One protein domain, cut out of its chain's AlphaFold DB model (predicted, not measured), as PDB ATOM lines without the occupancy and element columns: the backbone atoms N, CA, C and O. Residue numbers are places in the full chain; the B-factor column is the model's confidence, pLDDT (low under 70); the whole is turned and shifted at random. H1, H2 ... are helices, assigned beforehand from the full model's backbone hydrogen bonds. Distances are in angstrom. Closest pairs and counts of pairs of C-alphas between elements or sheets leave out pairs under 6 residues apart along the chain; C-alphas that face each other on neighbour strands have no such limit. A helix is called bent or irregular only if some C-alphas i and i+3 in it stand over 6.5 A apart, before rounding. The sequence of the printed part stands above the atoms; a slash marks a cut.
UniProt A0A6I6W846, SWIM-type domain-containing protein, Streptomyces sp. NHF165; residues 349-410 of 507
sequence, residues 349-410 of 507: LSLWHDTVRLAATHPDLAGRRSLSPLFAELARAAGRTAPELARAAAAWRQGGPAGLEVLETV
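What this domain is: This is residues 349 to 410 of the 507 residues of the protein "SWIM-type domain-containing protein" of Streptomyces sp. NHF165 (UniProt A0A6I6W846). Arm H3a of a bent helix crosses H1, its residues 386 to 389 pack on H2, and past the bend arm H3b folds back. The 62 printed residues include three named helices, H1, H2, H3 in order; class all helix, packing mostly crossed, with few shallow tilts. It is compact, radius of gyration of the C-alphas 10.4 A, spanning 30 by 20 by 19 A.

How they stand to each other: Start at H1, residues 351 to 360, and H2, residues 373 to 381, a helical hairpin that only just touches, with 3 pairs of C-alphas within 8 A, the closest Thr 355 and Leu 378. H3, residues 386 to 408, assigned as one helix by its hydrogen bonds, is bent: C-alphas 398 and 401 are 9.3 A apart, between arms H3a, 386 to 398, and H3b, 401 to 408. H3a touches H1, closest C-alphas Ala 360 and Ala 393, 4.4 A, only just about perpendicular at 72 degrees. In H1, H2, H3a and H3b every O i to N i+4 pair is within hydrogen-bond range.

Where its parts are: Find C-alpha 351 at (-7.454, 25.014, -35.917); H1 runs 14.1 A, H2 12.3 A, H3a 18.5 A and H3b 10.6 A, to C-alpha 408 at (-18.960, 28.838, -45.334).

The domain as a whole: The farthest C-alphas, Pro 373 and Val 410, are 31.6 A apart. The printed part has no cut; the H1 to H2 link is long, and its residues 363 to 371 have pLDDT under 70.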
ATOM      1  N   LEU A 349     -11.315  27.767 -30.280       87.19
ATOM      2  CA  LEU A 349     -11.439  27.786 -31.729       87.19
ATOM      3  C   LEU A 349     -10.855  26.504 -32.308       87.19
ATOM      4  O   LEU A 349      -9.800  26.032 -31.880       87.19
ATOM      5  N   SER A 350     -11.507  25.962 -33.340       91.19
ATOM      6  CA  SER A 350     -10.867  24.921 -34.142       91.19
ATOM      7  C   SER A 350      -9.617  25.483 -34.824       91.19
ATOM      8  O   SER A 350      -9.525  26.690 -35.051       91.19
ATOM      9  N   LEU A 351      -8.678  24.610 -35.210       91.56
ATOM     10  CA  LEU A 351      -7.454  25.014 -35.917       91.56
ATOM     11  C   LEU A 351      -7.755  25.968 -37.082       91.56
ATOM     12  O   LEU A 351      -7.078  26.977 -37.258       91.56
ATOM     13  N   TRP A 352      -8.805  25.672 -37.848       93.50
ATOM     14  CA  TRP A 352      -9.228  26.509 -38.963       93.50
ATOM     15  C   TRP A 352      -9.717  27.893 -38.517       93.50
ATOM     16  O   TRP A 352      -9.232  28.896 -39.032       93.50
ATOM     17  N   HIS A 353     -10.608  27.966 -37.525       92.88
ATOM     18  CA  HIS A 353     -11.099  29.250 -37.017       92.88
ATOM     19  C   HIS A 353      -9.963  30.092 -36.426       92.88
ATOM     20  O   HIS A 353      -9.919  31.300 -36.646       92.88
ATOM     21  N   ASP A 354      -9.016  29.464 -35.724       90.12
ATOM     22  CA  ASP A 354      -7.867  30.171 -35.160       90.12
ATOM     23  C   ASP A 354      -6.918  30.686 -36.250       90.12
ATOM     24  O   ASP A 354      -6.460  31.827 -36.188       90.12
ATOM     25  N   THR A 355      -6.706  29.896 -37.306       91.50
ATOM     26  CA  THR A 355      -5.933  30.298 -38.494       91.50
ATOM     27  C   THR A 355      -6.567  31.514 -39.171       91.50
ATOM     28  O   THR A 355      -5.880  32.493 -39.466       91.50
ATOM     29  N   VAL A 356      -7.888  31.491 -39.375       92.44
ATOM     30  CA  VAL A 356      -8.641  32.608 -39.964       92.44
ATOM     31  C   VAL A 356      -8.576  33.847 -39.076       92.44
ATOM     32  O   VAL A 356      -8.325  34.944 -39.575       92.44
ATOM     33  N   ARG A 357      -8.749  33.684 -37.761       89.19
ATOM     34  CA  ARG A 357      -8.621  34.765 -36.777       89.19
ATOM     35  C   ARG A 357      -7.237  35.413 -36.840       89.19
ATOM     36  O   ARG A 357      -7.141  36.638 -36.909       89.19
ATOM     37  N   LEU A 358      -6.169  34.611 -36.841       85.69
ATOM     38  CA  LEU A 358      -4.788  35.094 -36.944       85.69
ATOM     39  C   LEU A 358      -4.567  35.874 -38.248       85.69
ATOM     40  O   LEU A 358      -4.079  37.005 -38.215       85.69
ATOM     41  N   ALA A 359      -5.015  35.323 -39.375       87.06
ATOM     42  CA  ALA A 359      -4.967  35.986 -40.676       87.06
ATOM     43  C   ALA A 359      -5.766  37.306 -40.705       87.06
ATOM     44  O   ALA A 359      -5.342  38.285 -41.319       87.06
ATOM     45  N   ALA A 360      -6.913  37.369 -40.026       87.12
ATOM     46  CA  ALA A 360      -7.769  38.552 -39.988       87.12
ATOM     47  C   ALA A 360      -7.130  39.739 -39.252       87.12
ATOM     48  O   ALA A 360      -7.354  40.880 -39.657       87.12
ATOM     49  N   THR A 361      -6.325  39.467 -38.218       78.50
ATOM     50  CA  THR A 361      -5.620  40.492 -37.423       78.50
ATOM     51  C   THR A 361      -4.447  41.166 -38.145       78.50
ATOM     52  O   THR A 361      -3.975  42.195 -37.677       78.50
ATOM     53  N   HIS A 362      -4.018  40.640 -39.298       72.50
ATOM     54  CA  HIS A 362      -2.851  41.132 -40.040       72.50
ATOM     55  C   HIS A 362      -3.187  41.333 -41.528       72.50
ATOM     56  O   HIS A 362      -2.751  40.553 -42.380       72.50
ATOM     57  N   PRO A 363      -3.995  42.355 -41.869       65.44
ATOM     58  CA  PRO A 363      -4.441  42.590 -43.242       65.44
ATOM     59  C   PRO A 363      -3.286  42.861 -44.218       65.44
ATOM     60  O   PRO A 363      -3.401  42.513 -45.389       65.44
ATOM     61  N   ASP A 364      -2.160  43.395 -43.741       60.50
ATOM     62  CA  ASP A 364      -0.988  43.726 -44.565       60.50
ATOM     63  C   ASP A 364      -0.274  42.480 -45.120       60.50
ATOM     64  O   ASP A 364       0.433  42.553 -46.123       60.50
ATOM     65  N   LEU A 365      -0.509  41.308 -44.517       59.66
ATOM     66  CA  LEU A 365      -0.002  40.022 -45.003       59.66
ATOM     67  C   LEU A 365      -0.874  39.421 -46.122       59.66
ATOM     68  O   LEU A 365      -0.459  38.459 -46.773       59.66
ATOM     69  N   ALA A 366      -2.070  39.982 -46.345       52.72
ATOM     70  CA  ALA A 366      -3.079  39.485 -47.274       52.72
ATOM     71  C   ALA A 366      -3.671  40.614 -48.134       52.72
ATOM     72  O   ALA A 366      -4.754  41.142 -47.861       52.72
ATOM     73  N   GLY A 367      -2.991  40.948 -49.229       52.25
ATOM     74  CA  GLY A 367      -3.563  41.762 -50.296       52.25
ATOM     75  C   GLY A 367      -4.521  40.949 -51.173       52.25
ATOM     76  O   GLY A 367      -4.387  39.736 -51.313       52.25
ATOM     77  N   ARG A 368      -5.461  41.623 -51.856       49.72
ATOM     78  CA  ARG A 368      -6.369  40.980 -52.835       49.72
ATOM     79  C   ARG A 368      -5.628  40.267 -53.985       49.72
ATOM     80  O   ARG A 368      -6.240  39.467 -54.681       49.72
ATOM     81  N   ARG A 369      -4.341  40.576 -54.209       52.56
ATOM     82  CA  ARG A 369      -3.499  40.028 -55.296       52.56
ATOM     83  C   ARG A 369      -2.038  39.744 -54.902       52.56
ATOM     84  O   ARG A 369      -1.257  39.346 -55.758       52.56
ATOM     85  N   SER A 370      -1.663  39.938 -53.637       53.03
ATOM     86  CA  SER A 370      -0.313  39.676 -53.119       53.03
ATOM     87  C   SER A 370      -0.421  39.018 -51.746       53.03
ATOM     88  O   SER A 370      -1.125  39.511 -50.867       53.03
ATOM     89  N   LEU A 371       0.237  37.874 -51.574       65.00
ATOM     90  CA  LEU A 371       0.201  37.083 -50.343       65.00
ATOM     91  C   LEU A 371       1.640  36.892 -49.878       65.00
ATOM     92  O   LEU A 371       2.493  36.512 -50.683       65.00
ATOM     93  N   SER A 372       1.922  37.175 -48.605       73.94
ATOM     94  CA  SER A 372       3.269  36.964 -48.069       73.94
ATOM     95  C   SER A 372       3.597  35.462 -47.979       73.94
ATOM     96  O   SER A 372       2.683  34.638 -47.849       73.94
ATOM     97  N   PRO A 373       4.886  35.069 -47.999       77.62
ATOM     98  CA  PRO A 373       5.288  33.678 -47.779       77.62
ATOM     99  C   PRO A 373       4.741  33.104 -46.464       77.62
ATOM    100  O   PRO A 373       4.195  32.002 -46.456       77.62
ATOM    101  N   LEU A 374       4.777  33.895 -45.385       76.50
ATOM    102  CA  LEU A 374       4.218  33.534 -44.078       76.50
ATOM    103  C   LEU A 374       2.706  33.261 -44.155       76.50
ATOM    104  O   LEU A 374       2.205  32.310 -43.559       76.50
ATOM    105  N   PHE A 375       1.968  34.062 -44.927       82.81
ATOM    106  CA  PHE A 375       0.533  33.864 -45.124       82.81
ATOM    107  C   PHE A 375       0.230  32.566 -45.885       82.81
ATOM    108  O   PHE A 375      -0.692  31.824 -45.535       82.81
ATOM    109  N   ALA A 376       1.032  32.258 -46.908       84.12
ATOM    110  CA  ALA A 376       0.922  31.003 -47.645       84.12
ATOM    111  C   ALA A 376       1.265  29.786 -46.768       84.12
ATOM    112  O   ALA A 376       0.629  28.737 -46.891       84.12
ATOM    113  N   GLU A 377       2.235  29.919 -45.862       85.88
ATOM    114  CA  GLU A 377       2.558  28.888 -44.874       85.88
ATOM    115  C   GLU A 377       1.426  28.646 -43.883       85.88
ATOM    116  O   GLU A 377       1.054  27.490 -43.666       85.88
ATOM    117  N   LEU A 378       0.832  29.716 -43.358       87.12
ATOM    118  CA  LEU A 378      -0.309  29.650 -42.451       87.12
ATOM    119  C   LEU A 378      -1.504  28.924 -43.095       87.12
ATOM    120  O   LEU A 378      -2.090  28.032 -42.483       87.12
ATOM    121  N   ALA A 379      -1.825  29.240 -44.353       90.44
ATOM    122  CA  ALA A 379      -2.894  28.560 -45.090       90.44
ATOM    123  C   ALA A 379      -2.611  27.059 -45.265       90.44
ATOM    124  O   ALA A 379      -3.472  26.218 -44.988       90.44
ATOM    125  N   ARG A 380      -1.381  26.714 -45.662       91.00
ATOM    126  CA  ARG A 380      -0.958  25.324 -45.875       91.00
ATOM    127  C   ARG A 380      -0.991  24.510 -44.583       91.00
ATOM    128  O   ARG A 380      -1.399  23.353 -44.617       91.00
ATOM    129  N   ALA A 381      -0.603  25.110 -43.456       89.88
ATOM    130  CA  ALA A 381      -0.656  24.473 -42.141       89.88
ATOM    131  C   ALA A 381      -2.093  24.098 -41.730       89.88
ATOM    132  O   ALA A 381      -2.296  23.086 -41.065       89.88
ATOM    133  N   ALA A 382      -3.091  24.862 -42.184       92.06
ATOM    134  CA  ALA A 382      -4.508  24.554 -41.998       92.06
ATOM    135  C   ALA A 382      -5.105  23.648 -43.097       92.06
ATOM    136  O   ALA A 382      -6.311  23.395 -43.090       92.06
ATOM    137  N   GLY A 383      -4.300  23.172 -44.054       93.25
ATOM    138  CA  GLY A 383      -4.771  22.363 -45.183       93.25
ATOM    139  C   GLY A 383      -5.643  23.140 -46.177       93.25
ATOM    140  O   GLY A 383      -6.536  22.558 -46.794       93.25
ATOM    141  N   ARG A 384      -5.424  24.454 -46.306       93.56
ATOM    142  CA  ARG A 384      -6.184  25.366 -47.175       93.56
ATOM    143  C   ARG A 384      -5.277  26.108 -48.146       93.56
ATOM    144  O   ARG A 384      -4.058  26.161 -47.987       93.56
ATOM    145  N   THR A 385      -5.884  26.706 -49.162       90.38
ATOM    146  CA  THR A 385      -5.182  27.590 -50.092       90.38
ATOM    147  C   THR A 385      -5.120  29.017 -49.547       90.38
ATOM    148  O   THR A 385      -5.971  29.462 -48.774       90.38
ATOM    149  N   ALA A 386      -4.102  29.772 -49.958       86.56
ATOM    150  CA  ALA A 386      -3.944  31.153 -49.520       86.56
ATOM    151  C   ALA A 386      -5.124  32.071 -49.947       86.56
ATOM    152  O   ALA A 386      -5.563  32.871 -49.123       86.56
ATOM    153  N   PRO A 387      -5.731  31.931 -51.149       85.12
ATOM    154  CA  PRO A 387      -6.957  32.658 -51.499       85.12
ATOM    155  C   PRO A 387      -8.163  32.324 -50.609       85.12
ATOM    156  O   PRO A 387      -8.909  33.228 -50.229       85.12
ATOM    157  N   GLU A 388      -8.348  31.051 -50.237       89.19
ATOM    158  CA  GLU A 388      -9.408  30.642 -49.301       89.19
ATOM    159  C   GLU A 388      -9.217  31.299 -47.933       89.19
ATOM    160  O   GLU A 388     -10.161  31.885 -47.398       89.19
ATOM    161  N   LEU A 389      -7.991  31.276 -47.395       91.50
ATOM    162  CA  LEU A 389      -7.671  31.931 -46.126       91.50
ATOM    163  C   LEU A 389      -7.880  33.447 -46.198       91.50
ATOM    164  O   LEU A 389      -8.440  34.029 -45.273       91.50
ATOM    165  N   ALA A 390      -7.484  34.098 -47.294       87.94
ATOM    166  CA  ALA A 390      -7.677  35.536 -47.470       87.94
ATOM    167  C   ALA A 390      -9.168  35.920 -47.497       87.94
ATOM    168  O   ALA A 390      -9.566  36.911 -46.873       87.94
ATOM    169  N   ARG A 391     -10.005  35.112 -48.159       89.62
ATOM    170  CA  ARG A 391     -11.462  35.298 -48.191       89.62
ATOM    171  C   ARG A 391     -12.093  35.067 -46.818       89.62
ATOM    172  O   ARG A 391     -12.904  35.880 -46.378       89.62
ATOM    173  N   ALA A 392     -11.687  34.008 -46.121       92.94
ATOM    174  CA  ALA A 392     -12.134  33.715 -44.763       92.94
ATOM    175  C   ALA A 392     -11.728  34.818 -43.774       92.94
ATOM    176  O   ALA A 392     -12.548  35.268 -42.978       92.94
ATOM    177  N   ALA A 393     -10.503  35.338 -43.881       92.00
ATOM    178  CA  ALA A 393     -10.022  36.455 -43.072       92.00
ATOM    179  C   ALA A 393     -10.811  37.747 -43.340       92.00
ATOM    180  O   ALA A 393     -11.100  38.501 -42.412       92.00
ATOM    181  N   ALA A 394     -11.204  38.005 -44.593       90.38
ATOM    182  CA  ALA A 394     -12.080  39.127 -44.930       90.38
ATOM    183  C   ALA A 394     -13.474  38.982 -44.298       90.38
ATOM    184  O   ALA A 394     -13.981  39.947 -43.729       90.38
ATOM    185  N   ALA A 395     -14.052  37.779 -44.334       93.25
ATOM    186  CA  ALA A 395     -15.330  37.488 -43.686       93.25
ATOM    187  C   ALA A 395     -15.239  37.621 -42.155       93.25
ATOM    188  O   ALA A 395     -16.102  38.232 -41.525       93.25
ATOM    189  N   TRP A 396     -14.143  37.153 -41.556       93.12
ATOM    190  CA  TRP A 396     -13.884  37.328 -40.128       93.12
ATOM    191  C   TRP A 396     -13.761  38.803 -39.732       93.12
ATOM    192  O   TRP A 396     -14.277  39.211 -38.698       93.12
ATOM    193  N   ARG A 397     -13.140  39.657 -40.553       89.81
ATOM    194  CA  ARG A 397     -13.118  41.109 -40.281       89.81
ATOM    195  C   ARG A 397     -14.504  41.757 -40.361       89.81
ATOM    196  O   ARG A 397     -14.722  42.786 -39.733       89.81
ATOM    197  N   GLN A 398     -15.427  41.177 -41.126       91.56
ATOM    198  CA  GLN A 398     -16.780  41.707 -41.298       91.56
ATOM    199  C   GLN A 398     -17.694  41.427 -40.093       91.56
ATOM    200  O   GLN A 398     -18.525  42.277 -39.765       91.56
ATOM    201  N   GLY A 399     -17.538  40.275 -39.427       88.94
ATOM    202  CA  GLY A 399     -18.372  39.908 -38.271       88.94
ATOM    203  C   GLY A 399     -17.850  38.759 -37.405       88.94
ATOM    204  O   GLY A 399     -18.641  38.022 -36.823       88.94
ATOM    205  N   GLY A 400     -16.534  38.571 -37.329       90.62
ATOM    206  CA  GLY A 400     -15.896  37.537 -36.514       90.62
ATOM    207  C   GLY A 400     -16.341  36.119 -36.905       90.62
ATOM    208  O   GLY A 400     -16.469  35.833 -38.101       90.62
ATOM    209  N   PRO A 401     -16.617  35.240 -35.923       91.06
ATOM    210  CA  PRO A 401     -17.123  33.892 -36.180       91.06
ATOM    211  C   PRO A 401     -18.410  33.864 -37.018       91.06
ATOM    212  O   PRO A 401     -18.523  33.038 -37.917       91.06
ATOM    213  N   ALA A 402     -19.345  34.794 -36.785       92.25
ATOM    214  CA  ALA A 402     -20.598  34.864 -37.544       92.25
ATOM    215  C   ALA A 402     -20.355  35.232 -39.017       92.25
ATOM    216  O   ALA A 402     -20.988  34.680 -39.914       92.25
ATOM    217  N   GLY A 403     -19.379  36.105 -39.285       93.38
ATOM    218  CA  GLY A 403     -18.954  36.417 -40.650       93.38
ATOM    219  C   GLY A 403     -18.359  35.208 -41.374       93.38
ATOM    220  O   GLY A 403     -18.694  34.963 -42.534       93.38
ATOM    221  N   LEU A 404     -17.526  34.417 -40.690       95.12
ATOM    222  CA  LEU A 404     -16.991  33.172 -41.250       95.12
ATOM    223  C   LEU A 404     -18.101  32.137 -41.498       95.12
ATOM    224  O   LEU A 404     -18.146  31.546 -42.574       95.12
ATOM    225  N   GLU A 405     -19.043  31.980 -40.567       94.44
ATOM    226  CA  GLU A 405     -20.194  31.086 -40.739       94.44
ATOM    227  C   GLU A 405     -21.018  31.458 -41.985       94.44
ATOM    228  O   GLU A 405     -21.391  30.580 -42.763       94.44
ATOM    229  N   VAL A 406     -21.254  32.752 -42.218       94.81
ATOM    230  CA  VAL A 406     -21.979  33.262 -43.397       94.81
ATOM    231  C   VAL A 406     -21.214  33.051 -44.710       94.81
ATOM    232  O   VAL A 406     -21.813  32.941 -45.788       94.81
ATOM    233  N   LEU A 407     -19.883  32.992 -44.651       94.06
ATOM    234  CA  LEU A 407     -19.072  32.646 -45.811       94.06
ATOM    235  C   LEU A 407     -19.209  31.161 -46.168       94.06
ATOM    236  O   LEU A 407     -19.341  30.843 -47.352       94.06
ATOM    237  N   GLU A 408     -19.141  30.286 -45.165       92.31
ATOM    238  CA  GLU A 408     -18.960  28.838 -45.334       92.31
ATOM    239  C   GLU A 408     -20.264  28.045 -45.368       92.31
ATOM    240  O   GLU A 408     -20.315  26.958 -45.947       92.31
ATOM    241  N   THR A 409     -21.320  28.576 -44.759       91.81
ATOM    242  CA  THR A 409     -22.594  27.879 -44.616       91.81
ATOM    243  C   THR A 409     -23.728  28.649 -45.272       91.81
ATOM    244  O   THR A 409     -23.828  29.874 -45.218       91.81
ATOM    245  N   VAL A 410     -24.614  27.888 -45.905       92.88
ATOM    246  CA  VAL A 410     -25.840  28.387 -46.517       92.88
ATOM    247  C   VAL A 410     -27.011  27.794 -45.744       92.88
ATOM    248  O   VAL A 410     -27.000  26.607 -45.414       92.88
TER     249      VAL A 410